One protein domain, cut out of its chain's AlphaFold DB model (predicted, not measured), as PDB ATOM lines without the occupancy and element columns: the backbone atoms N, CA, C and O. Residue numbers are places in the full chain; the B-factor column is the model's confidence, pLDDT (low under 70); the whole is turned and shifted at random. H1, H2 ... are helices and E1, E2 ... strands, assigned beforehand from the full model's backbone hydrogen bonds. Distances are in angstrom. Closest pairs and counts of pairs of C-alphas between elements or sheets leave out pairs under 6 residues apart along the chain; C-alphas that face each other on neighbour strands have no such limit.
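This is residues 9 to 52, 62 to 99 and 110 to 129 of the 130 residues of the protein "Hypothetical protein" of Amorphochlora amoebiformis (UniProt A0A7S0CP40). One long, thin hairpin, E3 and E4, makes the long axis of a loose arrangement; a shorter hairpin, E1 and E2, lies to one side of it, helix H1 to another, and helix H2 toward the end away from the hairpin's tip. The tip, residues 76 to 81, sticks out at one end, and residues 110 to 115, of which 111 to 115 belong to H2, stand free at the other. The printed part has 102 residues, with E1, E2, H1, E3, E4 and H2 along it, two antiparallel sheets of two strands, and a mixed class of helices and strands. It is only just loose, close to extended, with a radius of gyration of the C-alphas of 19.0 A, and elongated, spanning 68 by 38 by 23 A.

Start with E1, residues 9 to 15, and E2, residues 18 to 24: this hairpin is antiparallel at 150 degrees, and N 12 and O 20 are within hydrogen-bond range at 2.8 A. Next look at H1, residues 34 to 50, which is apart from E1. Then E3, residues 64 to 76, and E4, residues 81 to 93, form an antiparallel hairpin at 167 degrees, where N 70 and O 87 are 2.8 A apart, within hydrogen-bond range. Both strands are apart from E1 and E2. H2, residues 111 to 127, is apart from E1, E2, H1 and E3. In H1 and H2 every O i to N i+4 pair is within hydrogen-bond range.

Find C-alpha 9 at (117.724, 108.225, 131.110), where E1 begins; it is 18.4 A long, and E2 19.6 A. H1 measures 24.8 A. From C-alpha 64 at (111.596, 99.137, 119.080), E3 runs 39.1 A, and E4 returns over 39.6 A. H2 runs 25.1 A to C-alpha 127 at (125.215, 101.457, 115.826).

The C-alphas of Lys 78 and Thr 110, the two farthest apart, are 68.2 A apart. Residues 53 to 61 and 100 to 109 are not printed, with C-alpha gaps of 11.8 A and 15.7 A; of the links printed whole, none is long. Mean pLDDT of the printed part is 79.1, with 17 residues under 70, among them 48 to 52 and 96 to 99.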
ATOM      1  N   THR A   9     116.794 109.328 130.881       66.31
ATOM      2  CA  THR A   9     117.724 108.225 131.110       66.31
ATOM      3  C   THR A   9     118.670 108.554 132.255       66.31
ATOM      4  O   THR A   9     119.130 109.686 132.409       66.31
ATOM      5  N   TYR A  10     118.947 107.545 133.072       75.19
ATOM      6  CA  TYR A  10     119.855 107.612 134.206       75.19
ATOM      7  C   TYR A  10     120.912 106.527 134.050       75.19
ATOM      8  O   TYR A  10     120.621 105.423 133.596       75.19
ATOM      9  N   TYR A  11     122.147 106.829 134.432       75.44
ATOM     10  CA  TYR A  11     123.209 105.832 134.457       75.44
ATOM     11  C   TYR A  11     123.345 105.282 135.870       75.44
ATOM     12  O   TYR A  11     123.632 106.028 136.802       75.44
ATOM     13  N   ARG A  12     123.186 103.967 136.021       76.62
ATOM     14  CA  ARG A  12     123.493 103.252 137.257       76.62
ATOM     15  C   ARG A  12     124.814 102.517 137.095       76.62
ATOM     16  O   ARG A  12     124.963 101.681 136.204       76.62
ATOM     17  N   GLN A  13     125.784 102.818 137.948       76.06
ATOM     18  CA  GLN A  13     127.018 102.045 138.000       76.06
ATOM     19  C   GLN A  13     126.742 100.716 138.709       76.06
ATOM     20  O   GLN A  13     126.231 100.704 139.825       76.06
ATOM     21  N   VAL A  14     127.042  99.596 138.049       76.75
ATOM     22  CA  VAL A  14     126.780  98.249 138.595       76.75
ATOM     23  C   VAL A  14     128.055  97.515 138.996       76.75
ATOM     24  O   VAL A  14     128.005  96.656 139.869       76.75
ATOM     25  N   LYS A  15     129.195  97.864 138.388       77.44
ATOM     26  CA  LYS A  15     130.552  97.429 138.761       77.44
ATOM     27  C   LYS A  15     131.549  98.537 138.404       77.44
ATOM     28  O   LYS A  15     131.203  99.482 137.691       77.44
ATOM     29  N   LYS A  16     132.799  98.445 138.871       79.75
ATOM     30  CA  LYS A  16     133.876  99.361 138.449       79.75
ATOM     31  C   LYS A  16     133.983  99.331 136.916       79.75
ATOM     32  O   LYS A  16     134.153  98.266 136.338       79.75
ATOM     33  N   GLY A  17     133.787 100.480 136.268       76.94
ATOM     34  CA  GLY A  17     133.789 100.601 134.803       76.94
ATOM     35  C   GLY A  17     132.514 100.147 134.075       76.94
ATOM     36  O   GLY A  17     132.387 100.424 132.888       76.94
ATOM     37  N   VAL A  18     131.537  99.525 134.750       73.88
ATOM     38  CA  VAL A  18     130.296  99.046 134.110       73.88
ATOM     39  C   VAL A  18     129.124  99.948 134.480       73.88
ATOM     40  O   VAL A  18     128.718 100.022 135.645       73.88
ATOM     41  N   ARG A  19     128.553 100.608 133.470       78.06
ATOM     42  CA  ARG A  19     127.354 101.449 133.584       78.06
ATOM     43  C   ARG A  19     126.177 100.773 132.892       78.06
ATOM     44  O   ARG A  19     126.326 100.219 131.810       78.06
ATOM     45  N   VAL A  20     125.006 100.847 133.512       75.69
ATOM     46  CA  VAL A  20     123.732 100.418 132.936       75.69
ATOM     47  C   VAL A  20     122.858 101.649 132.756       75.69
ATOM     48  O   VAL A  20     122.723 102.451 133.679       75.69
ATOM     49  N   THR A  21     122.272 101.800 131.572       78.19
ATOM     50  CA  THR A  21     121.284 102.845 131.307       78.19
ATOM     51  C   THR A  21     119.919 102.379 131.799       78.19
ATOM     52  O   THR A  21     119.411 101.346 131.367       78.19
ATOM     53  N   GLU A  22     119.314 103.144 132.697       73.94
ATOM     54  CA  GLU A  22     117.932 102.982 133.129       73.94
ATOM     55  C   GLU A  22     117.072 104.069 132.488       73.94
ATOM     56  O   GLU A  22     117.417 105.248 132.497       73.94
ATOM     57  N   VAL A  23     115.956 103.655 131.896       74.38
ATOM     58  CA  VAL A  23     115.037 104.522 131.156       74.38
ATOM     59  C   VAL A  23     113.747 104.649 131.971       74.38
ATOM     60  O   VAL A  23     113.161 103.634 132.354       74.38
ATOM     61  N   ILE A  24     113.306 105.877 132.254       68.56
ATOM     62  CA  ILE A  24     112.089 106.163 133.030       68.56
ATOM     63  C   ILE A  24     111.070 106.864 132.115       68.56
ATOM     64  O   ILE A  24     111.447 107.856 131.488       68.56
ATOM     65  N   PRO A  25     109.796 106.422 132.047       61.41
ATOM     66  CA  PRO A  25     109.135 105.393 132.862       61.41
ATOM     67  C   PRO A  25     108.938 104.062 132.105       61.41
ATOM     68  O   PRO A  25     107.877 103.812 131.536       61.41
ATOM     69  N   LEU A  26     109.933 103.166 132.101       69.88
ATOM     70  CA  LEU A  26     109.696 101.802 131.612       69.88
ATOM     71  C   LEU A  26     108.866 101.004 132.625       69.88
ATOM     72  O   LEU A  26     109.290 100.797 133.761       69.88
ATOM     73  N   THR A  27     107.715 100.494 132.187       75.50
ATOM     74  CA  THR A  27     106.929  99.531 132.969       75.50
ATOM     75  C   THR A  27     107.511  98.135 132.777       75.50
ATOM     76  O   THR A  27     107.706  97.686 131.648       75.50
ATOM     77  N   ARG A  28     107.790  97.433 133.878       80.44
ATOM     78  CA  ARG A  28     108.223  96.031 133.858       80.44
ATOM     79  C   ARG A  28     107.122  95.172 134.446       80.44
ATOM     80  O   ARG A  28     106.659  95.447 135.549       80.44
ATOM     81  N   VAL A  29     106.745  94.121 133.730       85.19
ATOM     82  CA  VAL A  29     105.688  93.213 134.165       85.19
ATOM     83  C   VAL A  29     106.263  91.820 134.356       85.19
ATOM     84  O   VAL A  29     106.935  91.290 133.473       85.19
ATOM     85  N   GLN A  30     106.018  91.228 135.524       88.44
ATOM     86  CA  GLN A  30     106.380  89.840 135.773       88.44
ATOM     87  C   GLN A  30     105.385  88.924 135.057       88.44
ATOM     88  O   GLN A  30     104.175  89.046 135.240       88.44
ATOM     89  N   VAL A  31     105.906  87.976 134.283       88.56
ATOM     90  CA  VAL A  31     105.115  86.939 133.616       88.56
ATOM     91  C   VAL A  31     105.535  85.572 134.137       88.56
ATOM     92  O   VAL A  31     106.719  85.321 134.350       88.56
ATOM     93  N   LYS A  32     104.558  84.695 134.381       88.38
ATOM     94  CA  LYS A  32     104.791  83.333 134.900       88.38
ATOM     95  C   LYS A  32     104.481  82.235 133.878       88.38
ATOM     96  O   LYS A  32     104.657  81.060 134.175       88.38
ATOM     97  N   SER A  33     104.008  82.602 132.688       88.12
ATOM     98  CA  SER A  33     103.708  81.667 131.605       88.12
ATOM     99  C   SER A  33     103.862  82.322 130.234       88.12
ATOM    100  O   SER A  33     103.778  83.547 130.109       88.12
ATOM    101  N   VAL A  34     104.030  81.490 129.202       87.44
ATOM    102  CA  VAL A  34     104.094  81.926 127.795       87.44
ATOM    103  C   VAL A  34     102.831  82.705 127.410       87.44
ATOM    104  O   VAL A  34     102.930  83.807 126.888       87.44
ATOM    105  N   LYS A  35     101.648  82.224 127.807       91.12
ATOM    106  CA  LYS A  35     100.370  82.908 127.544       91.12
ATOM    107  C   LYS A  35     100.292  84.315 128.154       91.12
ATOM    108  O   LYS A  35      99.723  85.226 127.560       91.12
ATOM    109  N   GLN A  36     100.852  84.519 129.353       89.62
ATOM    110  CA  GLN A  36     100.922  85.861 129.950       89.62
ATOM    111  C   GLN A  36     101.879  86.765 129.171       89.62
ATOM    112  O   GLN A  36     101.563  87.931 128.951       89.62
ATOM    113  N   MET A  37     103.020  86.229 128.736       87.88
ATOM    114  CA  MET A  37     103.972  86.952 127.897       87.88
ATOM    115  C   MET A  37     103.328  87.401 126.577       87.88
ATOM    116  O   MET A  37     103.411  88.580 126.248       87.88
ATOM    117  N   GLU A  38     102.632  86.507 125.871       88.56
ATOM    118  CA  GLU A  38     101.917  86.819 124.623       88.56
ATOM    119  C   GLU A  38     100.870  87.921 124.817       88.56
ATOM    120  O   GLU A  38     100.802  88.863 124.029       88.56
ATOM    121  N   LYS A  39     100.103  87.865 125.915       89.69
ATOM    122  CA  LYS A  39      99.135  88.913 126.261       89.69
ATOM    123  C   LYS A  39      99.804  90.283 126.404       89.69
ATOM    124  O   LYS A  39      99.312  91.264 125.851       89.69
ATOM    125  N   TYR A  40     100.904  90.374 127.153       86.75
ATOM    126  CA  TYR A  40     101.597  91.654 127.343       86.75
ATOM    127  C   TYR A  40     102.314  92.130 126.081       86.75
ATOM    128  O   TYR A  40     102.384  93.337 125.853       86.75
ATOM    129  N   LEU A  41     102.779  91.208 125.237       84.88
ATOM    130  CA  LEU A  41     103.317  91.541 123.922       84.88
ATOM    131  C   LEU A  41     102.241  92.187 123.037       84.88
ATOM    132  O   LEU A  41     102.484  93.248 122.468       84.88
ATOM    133  N   ALA A  42     101.036  91.609 122.993       84.69
ATOM    134  CA  ALA A  42      99.908  92.160 122.243       84.69
ATOM    135  C   ALA A  42      99.475  93.542 122.764       84.69
ATOM    136  O   ALA A  42      99.240  94.457 121.975       84.69
ATOM    137  N   ILE A  43      99.436  93.737 124.090       83.06
ATOM    138  CA  ILE A  43      99.167  95.054 124.698       83.06
ATOM    139  C   ILE A  43     100.245  96.066 124.286       83.06
ATOM    140  O   ILE A  43      99.920  97.186 123.897       83.06
ATOM    141  N   GLY A  44     101.522  95.676 124.334       78.88
ATOM    142  CA  GLY A  44     102.632  96.520 123.895       78.88
ATOM    143  C   GLY A  44     102.500  96.947 122.430       78.88
ATOM    144  O   GLY A  44     102.643  98.129 122.124       78.88
ATOM    145  N   GLN A  45     102.153  96.013 121.543       76.69
ATOM    146  CA  GLN A  45     101.912  96.283 120.121       76.69
ATOM    147  C   GLN A  45     100.696  97.196 119.885       76.69
ATOM    148  O   GLN A  45     100.738  98.083 119.033       76.69
ATOM    149  N   SER A  46      99.617  97.018 120.649       74.31
ATOM    150  CA  SER A  46      98.427  97.872 120.557       74.31
ATOM    151  C   SER A  46      98.710  99.300 121.041       74.31
ATOM    152  O   SER A  46      98.366 100.257 120.351       74.31
ATOM    153  N   ASN A  47      99.432  99.463 122.151       70.81
ATOM    154  CA  ASN A  47      99.827 100.781 122.659       70.81
ATOM    155  C   ASN A  47     100.760 101.530 121.697       70.81
ATOM    156  O   ASN A  47     100.668 102.751 121.593       70.81
ATOM    157  N   GLN A  48     101.619 100.816 120.960       65.88
ATOM    158  CA  GLN A  48     102.389 101.419 119.866       65.88
ATOM    159  C   GLN A  48     101.486 101.960 118.748       65.88
ATOM    160  O   GLN A  48     101.832 102.956 118.122       65.88
ATOM    161  N   THR A  49     100.329 101.334 118.519       57.91
ATOM    162  CA  THR A  49      99.387 101.710 117.453       57.91
ATOM    163  C   THR A  49      98.592 102.978 117.809       57.91
ATOM    164  O   THR A  49      98.330 103.797 116.944       57.91
ATOM    165  N   ILE A  50      98.257 103.215 119.084       53.16
ATOM    166  CA  ILE A  50      97.450 104.386 119.503       53.16
ATOM    167  C   ILE A  50      98.229 105.720 119.436       53.16
ATOM    168  O   ILE A  50      97.625 106.782 119.317       53.16
ATOM    169  N   GLY A  51      99.567 105.705 119.452       51.84
ATOM    170  CA  GLY A  51     100.401 106.913 119.287       51.84
ATOM    171  C   GLY A  51     100.410 107.509 117.865       51.84
ATOM    172  O   GLY A  51     101.159 108.448 117.586       51.84
ATOM    173  N   GLU A  52      99.620 106.945 116.955       55.19
ATOM    174  CA  GLU A  52      99.527 107.287 115.542       55.19
ATOM    175  C   GLU A  52      98.676 108.550 115.321       55.19
ATOM    176  O   GLU A  52      97.455 108.541 115.424       55.19
ATOM    177  N   ALA A  62     110.640 104.481 114.078       71.62
ATOM    178  CA  ALA A  62     110.914 104.215 115.480       71.62
ATOM    179  C   ALA A  62     111.732 102.936 115.616       71.62
ATOM    180  O   ALA A  62     111.447 101.940 114.960       71.62
ATOM    181  N   HIS A  63     112.732 102.969 116.495       77.06
ATOM    182  CA  HIS A  63     113.404 101.760 116.960       77.06
ATOM    183  C   HIS A  63     112.583 101.160 118.096       77.06
ATOM    184  O   HIS A  63     112.254 101.861 119.056       77.06
ATOM    185  N   THR A  64     112.297  99.867 118.024       78.00
ATOM    186  CA  THR A  64     111.596  99.137 119.080       78.00
ATOM    187  C   THR A  64     112.560  98.191 119.779       78.00
ATOM    188  O   THR A  64     113.256  97.403 119.147       78.00
ATOM    189  N   ILE A  65     112.590  98.246 121.112       81.38
ATOM    190  CA  ILE A  65     113.363  97.317 121.939       81.38
ATOM    191  C   ILE A  65     112.393  96.548 122.829       81.38
ATOM    192  O   ILE A  65     111.730  97.132 123.686       81.38
ATOM    193  N   PHE A  66     112.352  95.230 122.659       82.62
ATOM    194  CA  PHE A  66     111.665  94.313 123.558       82.62
ATOM    195  C   PHE A  66     112.695  93.597 124.438       82.62
ATOM    196  O   PHE A  66     113.565  92.888 123.937       82.62
ATOM    197  N   GLU A  67     112.620  93.791 125.757       86.94
ATOM    198  CA  GLU A  67     113.537  93.181 126.729       86.94
ATOM    199  C   GLU A  67     112.827  92.090 127.539       86.94
ATOM    200  O   GLU A  67     111.872  92.365 128.266       86.94
ATOM    201  N   LEU A  68     113.352  90.865 127.480       86.31
ATOM    202  CA  LEU A  68     112.932  89.740 128.307       86.31
ATOM    203  C   LEU A  68     114.016  89.422 129.340       86.31
ATOM    204  O   LEU A  68     115.139  89.051 128.997       86.31
ATOM    205  N   ARG A  69     113.671  89.531 130.628       87.88
ATOM    206  CA  ARG A  69     114.543  89.133 131.742       87.88
ATOM    207  C   ARG A  69     114.089  87.794 132.298       87.88
ATOM    208  O   ARG A  69     112.963  87.668 132.768       87.88
ATOM    209  N   ILE A  70     114.983  86.815 132.268       87.88
ATOM    210  CA  ILE A  70     114.725  85.444 132.692       87.88
ATOM    211  C   ILE A  70     115.524  85.178 133.964       87.88
ATOM    212  O   ILE A  70     116.744  85.351 133.994       87.88
ATOM    213  N   THR A  71     114.839  84.730 135.011       89.81
ATOM    214  CA  THR A  71     115.462  84.241 136.244       89.81
ATOM    215  C   THR A  71     115.141  82.765 136.391       89.81
ATOM    216  O   THR A  71     113.973  82.390 136.470       89.81
ATOM    217  N   LYS A  72     116.178  81.928 136.418       87.94
ATOM    218  CA  LYS A  72     116.059  80.491 136.660       87.94
ATOM    219  C   LYS A  72     116.695  80.178 138.001       87.94
ATOM    220  O   LYS A  72     117.883  80.412 138.178       87.94
ATOM    221  N   THR A  73     115.922  79.620 138.921       90.25
ATOM    222  CA  THR A  73     116.426  79.142 140.209       90.25
ATOM    223  C   THR A  73     116.373  77.621 140.222       90.25
ATOM    224  O   THR A  73     115.302  77.046 140.048       90.25
ATOM    225  N   ASN A  74     117.521  76.977 140.423       90.00
ATOM    226  CA  ASN A  74     117.629  75.544 140.664       90.00
ATOM    227  C   ASN A  74     117.844  75.307 142.166       90.00
ATOM    228  O   ASN A  74     118.670  75.973 142.788       90.00
ATOM    229  N   ILE A  75     117.078  74.390 142.754       92.00
ATOM    230  CA  ILE A  75     117.160  74.053 144.176       92.00
ATOM    231  C   ILE A  75     117.488  72.568 144.275       92.00
ATOM    232  O   ILE A  75     116.626  71.720 144.045       92.00
ATOM    233  N   ASP A  76     118.723  72.263 144.658       90.00
ATOM    234  CA  ASP A  76     119.127  70.916 145.031       90.00
ATOM    235  C   ASP A  76     118.825  70.705 146.518       90.00
ATOM    236  O   ASP A  76     119.575  71.123 147.405       90.00
ATOM    237  N   LYS A  77     117.694  70.046 146.787       87.88
ATOM    238  CA  LYS A  77     117.249  69.735 148.150       87.88
ATOM    239  C   LYS A  77     118.164  68.740 148.868       87.88
ATOM    240  O   LYS A  77     118.189  68.757 150.092       87.88
ATOM    241  N   LYS A  78     118.892  67.884 148.140       87.94
ATOM    242  CA  LYS A  78     119.788  66.880 148.735       87.94
ATOM    243  C   LYS A  78     121.118  67.503 149.143       87.94
ATOM    244  O   LYS A  78     121.625  67.198 150.214       87.94
ATOM    245  N   ALA A  79     121.656  68.400 148.318       85.56
ATOM    246  CA  ALA A  79     122.896  69.114 148.618       85.56
ATOM    247  C   ALA A  79     122.690  70.392 149.454       85.56
ATOM    248  O   ALA A  79     123.669  71.051 149.801       85.56
ATOM    249  N   GLY A  80     121.441  70.794 149.722       88.06
ATOM    250  CA  GLY A  80     121.122  72.062 150.387       88.06
ATOM    251  C   GLY A  80     121.545  73.295 149.579       88.06
ATOM    252  O   GLY A  80     121.723  74.375 150.139       88.06
ATOM    253  N   LYS A  81     121.744  73.147 148.263       89.94
ATOM    254  CA  LYS A  81     122.279  74.198 147.390       89.94
ATOM    255  C   LYS A  81     121.169  74.855 146.581       89.94
ATOM    256  O   LYS A  81     120.286  74.195 146.037       89.94
ATOM    257  N   LYS A  82     121.254  76.178 146.456       91.06
ATOM    258  CA  LYS A  82     120.409  76.986 145.578       91.06
ATOM    259  C   LYS A  82     121.303  77.704 144.582       91.06
ATOM    260  O   LYS A  82     122.140  78.505 144.982       91.06
ATOM    261  N   ASP A  83     121.082  77.445 143.303       91.62
ATOM    262  CA  ASP A  83     121.731  78.161 142.212       91.62
ATOM    263  C   ASP A  83     120.700  79.045 141.505       91.62
ATOM    264  O   ASP A  83     119.528  78.685 141.376       91.62
ATOM    265  N   THR A  84     121.081  80.256 141.112       91.19
ATOM    266  CA  THR A  84     120.184  81.175 140.409       91.19
ATOM    267  C   THR A  84     120.912  81.859 139.269       91.19
ATOM    268  O   THR A  84     121.849  82.624 139.474       91.19
ATOM    269  N   THR A  85     120.418  81.624 138.058       90.44
ATOM    270  CA  THR A  85     120.928  82.217 136.826       90.44
ATOM    271  C   THR A  85     120.011  83.346 136.369       90.44
ATOM    272  O   THR A  85     118.784  83.203 136.345       90.44
ATOM    273  N   TYR A  86     120.615  84.458 135.953       89.75
ATOM    274  CA  TYR A  86     119.923  85.618 135.401       89.75
ATOM    275  C   TYR A  86     120.349  85.816 133.950       89.75
ATOM    276  O   TYR A  86     121.536  85.958 133.676       89.75
ATOM    277  N   ASN A  87     119.383  85.873 133.037       87.69
ATOM    278  CA  ASN A  87     119.615  86.130 131.620       87.69
ATOM    279  C   ASN A  87     118.750  87.300 131.157       87.69
ATOM    280  O   ASN A  87     117.624  87.480 131.619       87.69
ATOM    281  N   THR A  88     119.274  88.114 130.247       87.25
ATOM    282  CA  THR A  88     118.512  89.190 129.603       87.25
ATOM    283  C   THR A  88     118.641  89.036 128.100       87.25
ATOM    284  O   THR A  88     119.748  89.082 127.574       87.25
ATOM    285  N   VAL A  89     117.511  88.863 127.425       86.25
ATOM    286  CA  VAL A  89     117.412  88.809 125.967       86.25
ATOM    287  C   VAL A  89     116.762  90.104 125.500       86.25
ATOM    288  O   VAL A  89     115.767  90.540 126.079       86.25
ATOM    289  N   ARG A  90     117.327  90.738 124.473       86.62
ATOM    290  CA  ARG A  90     116.759  91.939 123.855       86.62
ATOM    291  C   ARG A  90     116.525  91.669 122.380       86.62
ATOM    292  O   ARG A  90     117.470  91.336 121.674       86.62
ATOM    293  N   LEU A  91     115.282  91.814 121.942       82.00
ATOM    294  CA  LEU A  91     114.921  91.834 120.531       82.00
ATOM    295  C   LEU A  91     114.831  93.298 120.113       82.00
ATOM    296  O   LEU A  91     114.095  94.073 120.727       82.00
ATOM    297  N   VAL A  92     115.631  93.675 119.124       83.62
ATOM    298  CA  VAL A  92     115.711  95.047 118.627       83.62
ATOM    299  C   VAL A  92     115.206  95.052 117.194       83.62
ATOM    300  O   VAL A  92     115.772  94.373 116.343       83.62
ATOM    301  N   ASP A  93     114.144  95.810 116.959       79.88
ATOM    302  CA  ASP A  93     113.631  96.130 115.632       79.88
ATOM    303  C   ASP A  93     114.062  97.561 115.308       79.88
ATOM    304  O   ASP A  93     113.707  98.507 116.021       79.88
ATOM    305  N   LEU A  94     114.930  97.702 114.310       79.81
ATOM    306  CA  LEU A  94     115.523  98.982 113.957       79.81
ATOM    307  C   LEU A  94     114.662  99.688 112.911       79.81
ATOM    308  O   LEU A  94     114.194  99.075 111.958       79.81
ATOM    309  N   ALA A  95     114.521 101.000 113.068       77.38
ATOM    310  CA  ALA A  95     113.878 101.863 112.097       77.38
ATOM    311  C   ALA A  95     114.532 101.731 110.713       77.38
ATOM    312  O   ALA A  95     115.728 101.444 110.586       77.38
ATOM    313  N   GLY A  96     113.737 102.015 109.685       69.81
ATOM    314  CA  GLY A  96     114.187 102.025 108.302       69.81
ATOM    315  C   GLY A  96     115.343 103.004 108.081       69.81
ATOM    316  O   GLY A  96     115.390 104.103 108.640       69.81
ATOM    317  N   SER A  97     116.317 102.581 107.275       65.12
ATOM    318  CA  SER A  97     117.488 103.384 106.912       65.12
ATOM    319  C   SER A  97     117.272 104.184 105.625       65.12
ATOM    320  O   SER A  97     118.246 104.611 104.996       65.12
ATOM    321  N   GLU A  98     116.032 104.312 105.144       63.28
ATOM    322  CA  GLU A  98     115.784 104.983 103.881       63.28
ATOM    323  C   GLU A  98     116.238 106.446 103.951       63.28
ATOM    324  O   GLU A  98     115.876 107.234 104.833       63.28
ATOM    325  N   ARG A  99     117.079 106.833 102.990       57.41
ATOM    326  CA  ARG A  99     117.445 108.234 102.819       57.41
ATOM    327  C   ARG A  99     116.198 108.998 102.396       57.41
ATOM    328  O   ARG A  99     115.475 108.562 101.505       57.41
ATOM    329  N   THR A 110     107.426 118.707 106.062       69.56
ATOM    330  CA  THR A 110     107.543 119.618 107.202       69.56
ATOM    331  C   THR A 110     108.968 119.549 107.760       69.56
ATOM    332  O   THR A 110     109.521 118.458 107.901       69.56
ATOM    333  N   LYS A 111     109.548 120.689 108.154       71.00
ATOM    334  CA  LYS A 111     110.887 120.792 108.776       71.00
ATOM    335  C   LYS A 111     111.111 119.772 109.909       71.00
ATOM    336  O   LYS A 111     112.208 119.242 110.062       71.00
ATOM    337  N   GLN A 112     110.053 119.438 110.648       68.50
ATOM    338  CA  GLN A 112     110.058 118.418 111.700       68.50
ATOM    339  C   GLN A 112     110.425 117.009 111.190       68.50
ATOM    340  O   GLN A 112     111.220 116.316 111.818       68.50
ATOM    341  N   ARG A 113     109.908 116.610 110.022       68.88
ATOM    342  CA  ARG A 113     110.134 115.290 109.405       68.88
ATOM    343  C   ARG A 113     111.567 115.131 108.899       68.88
ATOM    344  O   ARG A 113     112.114 114.033 108.911       68.88
ATOM    345  N   GLU A 114     112.192 116.228 108.476       72.19
ATOM    346  CA  GLU A 114     113.602 116.236 108.081       72.19
ATOM    347  C   GLU A 114     114.533 116.064 109.292       72.19
ATOM    348  O   GLU A 114     115.511 115.317 109.224       72.19
ATOM    349  N   ILE A 115     114.216 116.722 110.413       76.19
ATOM    350  CA  ILE A 115     114.968 116.594 111.670       76.19
ATOM    351  C   ILE A 115     114.884 115.157 112.198       76.19
ATOM    352  O   ILE A 115     115.909 114.568 112.540       76.19
ATOM    353  N   GLU A 116     113.684 114.578 112.207       70.50
ATOM    354  CA  GLU A 116     113.437 113.199 112.635       70.50
ATOM    355  C   GLU A 116     114.222 112.186 111.782       70.50
ATOM    356  O   GLU A 116     114.987 111.384 112.317       70.50
ATOM    357  N   GLY A 117     114.130 112.282 110.450       75.19
ATOM    358  CA  GLY A 117     114.849 111.386 109.539       75.19
ATOM    359  C   GLY A 117     116.375 111.469 109.677       75.19
ATOM    360  O   GLY A 117     117.064 110.452 109.584       75.19
ATOM    361  N   LYS A 118     116.928 112.660 109.947       77.88
ATOM    362  CA  LYS A 118     118.364 112.821 110.246       77.88
ATOM    363  C   LYS A 118     118.742 112.163 111.572       77.88
ATOM    364  O   LYS A 118     119.780 111.508 111.640       77.88
ATOM    365  N   ALA A 119     117.920 112.307 112.613       79.38
ATOM    366  CA  ALA A 119     118.177 111.696 113.916       79.38
ATOM    367  C   ALA A 119     118.185 110.157 113.841       79.38
ATOM    368  O   ALA A 119     119.108 109.529 114.365       79.38
ATOM    369  N   ILE A 120     117.226 109.561 113.123       75.00
ATOM    370  CA  ILE A 120     117.157 108.109 112.885       75.00
ATOM    371  C   ILE A 120     118.416 107.620 112.160       75.00
ATOM    372  O   ILE A 120     119.126 106.753 112.672       75.00
ATOM    373  N   ASN A 121     118.760 108.234 111.026       79.12
ATOM    374  CA  ASN A 121     119.929 107.843 110.233       79.12
ATOM    375  C   ASN A 121     121.252 108.008 110.994       79.12
ATOM    376  O   ASN A 121     122.150 107.167 110.888       79.12
ATOM    377  N   ASN A 122     121.363 109.056 111.815       80.62
ATOM    378  CA  ASN A 122     122.514 109.238 112.692       80.62
ATOM    379  C   ASN A 122     122.603 108.102 113.716       80.62
ATOM    380  O   ASN A 122     123.680 107.534 113.877       80.62
ATOM    381  N   SER A 123     121.501 107.736 114.378       78.56
ATOM    382  CA  SER A 123     121.503 106.648 115.368       78.56
ATOM    383  C   SER A 123     121.912 105.296 114.765       78.56
ATOM    384  O   SER A 123     122.756 104.609 115.338       78.56
ATOM    385  N   LEU A 124     121.419 104.966 113.564       78.25
ATOM    386  CA  LEU A 124     121.784 103.754 112.820       78.25
ATOM    387  C   LEU A 124     123.268 103.731 112.432       78.25
ATOM    388  O   LEU A 124     123.948 102.723 112.604       78.25
ATOM    389  N   THR A 125     123.795 104.866 111.963       80.56
ATOM    390  CA  THR A 125     125.214 104.987 111.590       80.56
ATOM    391  C   THR A 125     126.139 104.772 112.789       80.56
ATOM    392  O   THR A 125     127.213 104.197 112.637       80.56
ATOM    393  N   HIS A 126     125.752 105.234 113.983       79.12
ATOM    394  CA  HIS A 126     126.546 105.016 115.197       79.12
ATOM    395  C   HIS A 126     126.480 103.563 115.679       79.12
ATOM    396  O   HIS A 126     127.485 103.066 116.177       79.12
ATOM    397  N   LEU A 127     125.346 102.878 115.497       76.00
ATOM    398  CA  LEU A 127     125.215 101.457 115.826       76.00
ATOM    399  C   LEU A 127     126.114 100.570 114.949       76.00
ATOM    400  O   LEU A 127     126.687  99.613 115.443       76.00
ATOM    401  N   GLY A 128     126.279 100.895 113.664       71.19
ATOM    402  CA  GLY A 128     127.153 100.130 112.764       71.19
ATOM    403  C   GLY A 128     128.660 100.361 112.953       71.19
ATOM    404  O   GLY A 128     129.450  99.726 112.264       71.19
ATOM    405  N   LYS A 129     129.070 101.295 113.824       68.88
ATOM    406  CA  LYS A 129     130.482 101.655 114.067       68.88
ATOM    407  C   LYS A 129     131.091 101.007 115.318       68.88
ATOM    408  O   LYS A 129     132.266 101.249 115.593       68.88
TER     409      LYS A 129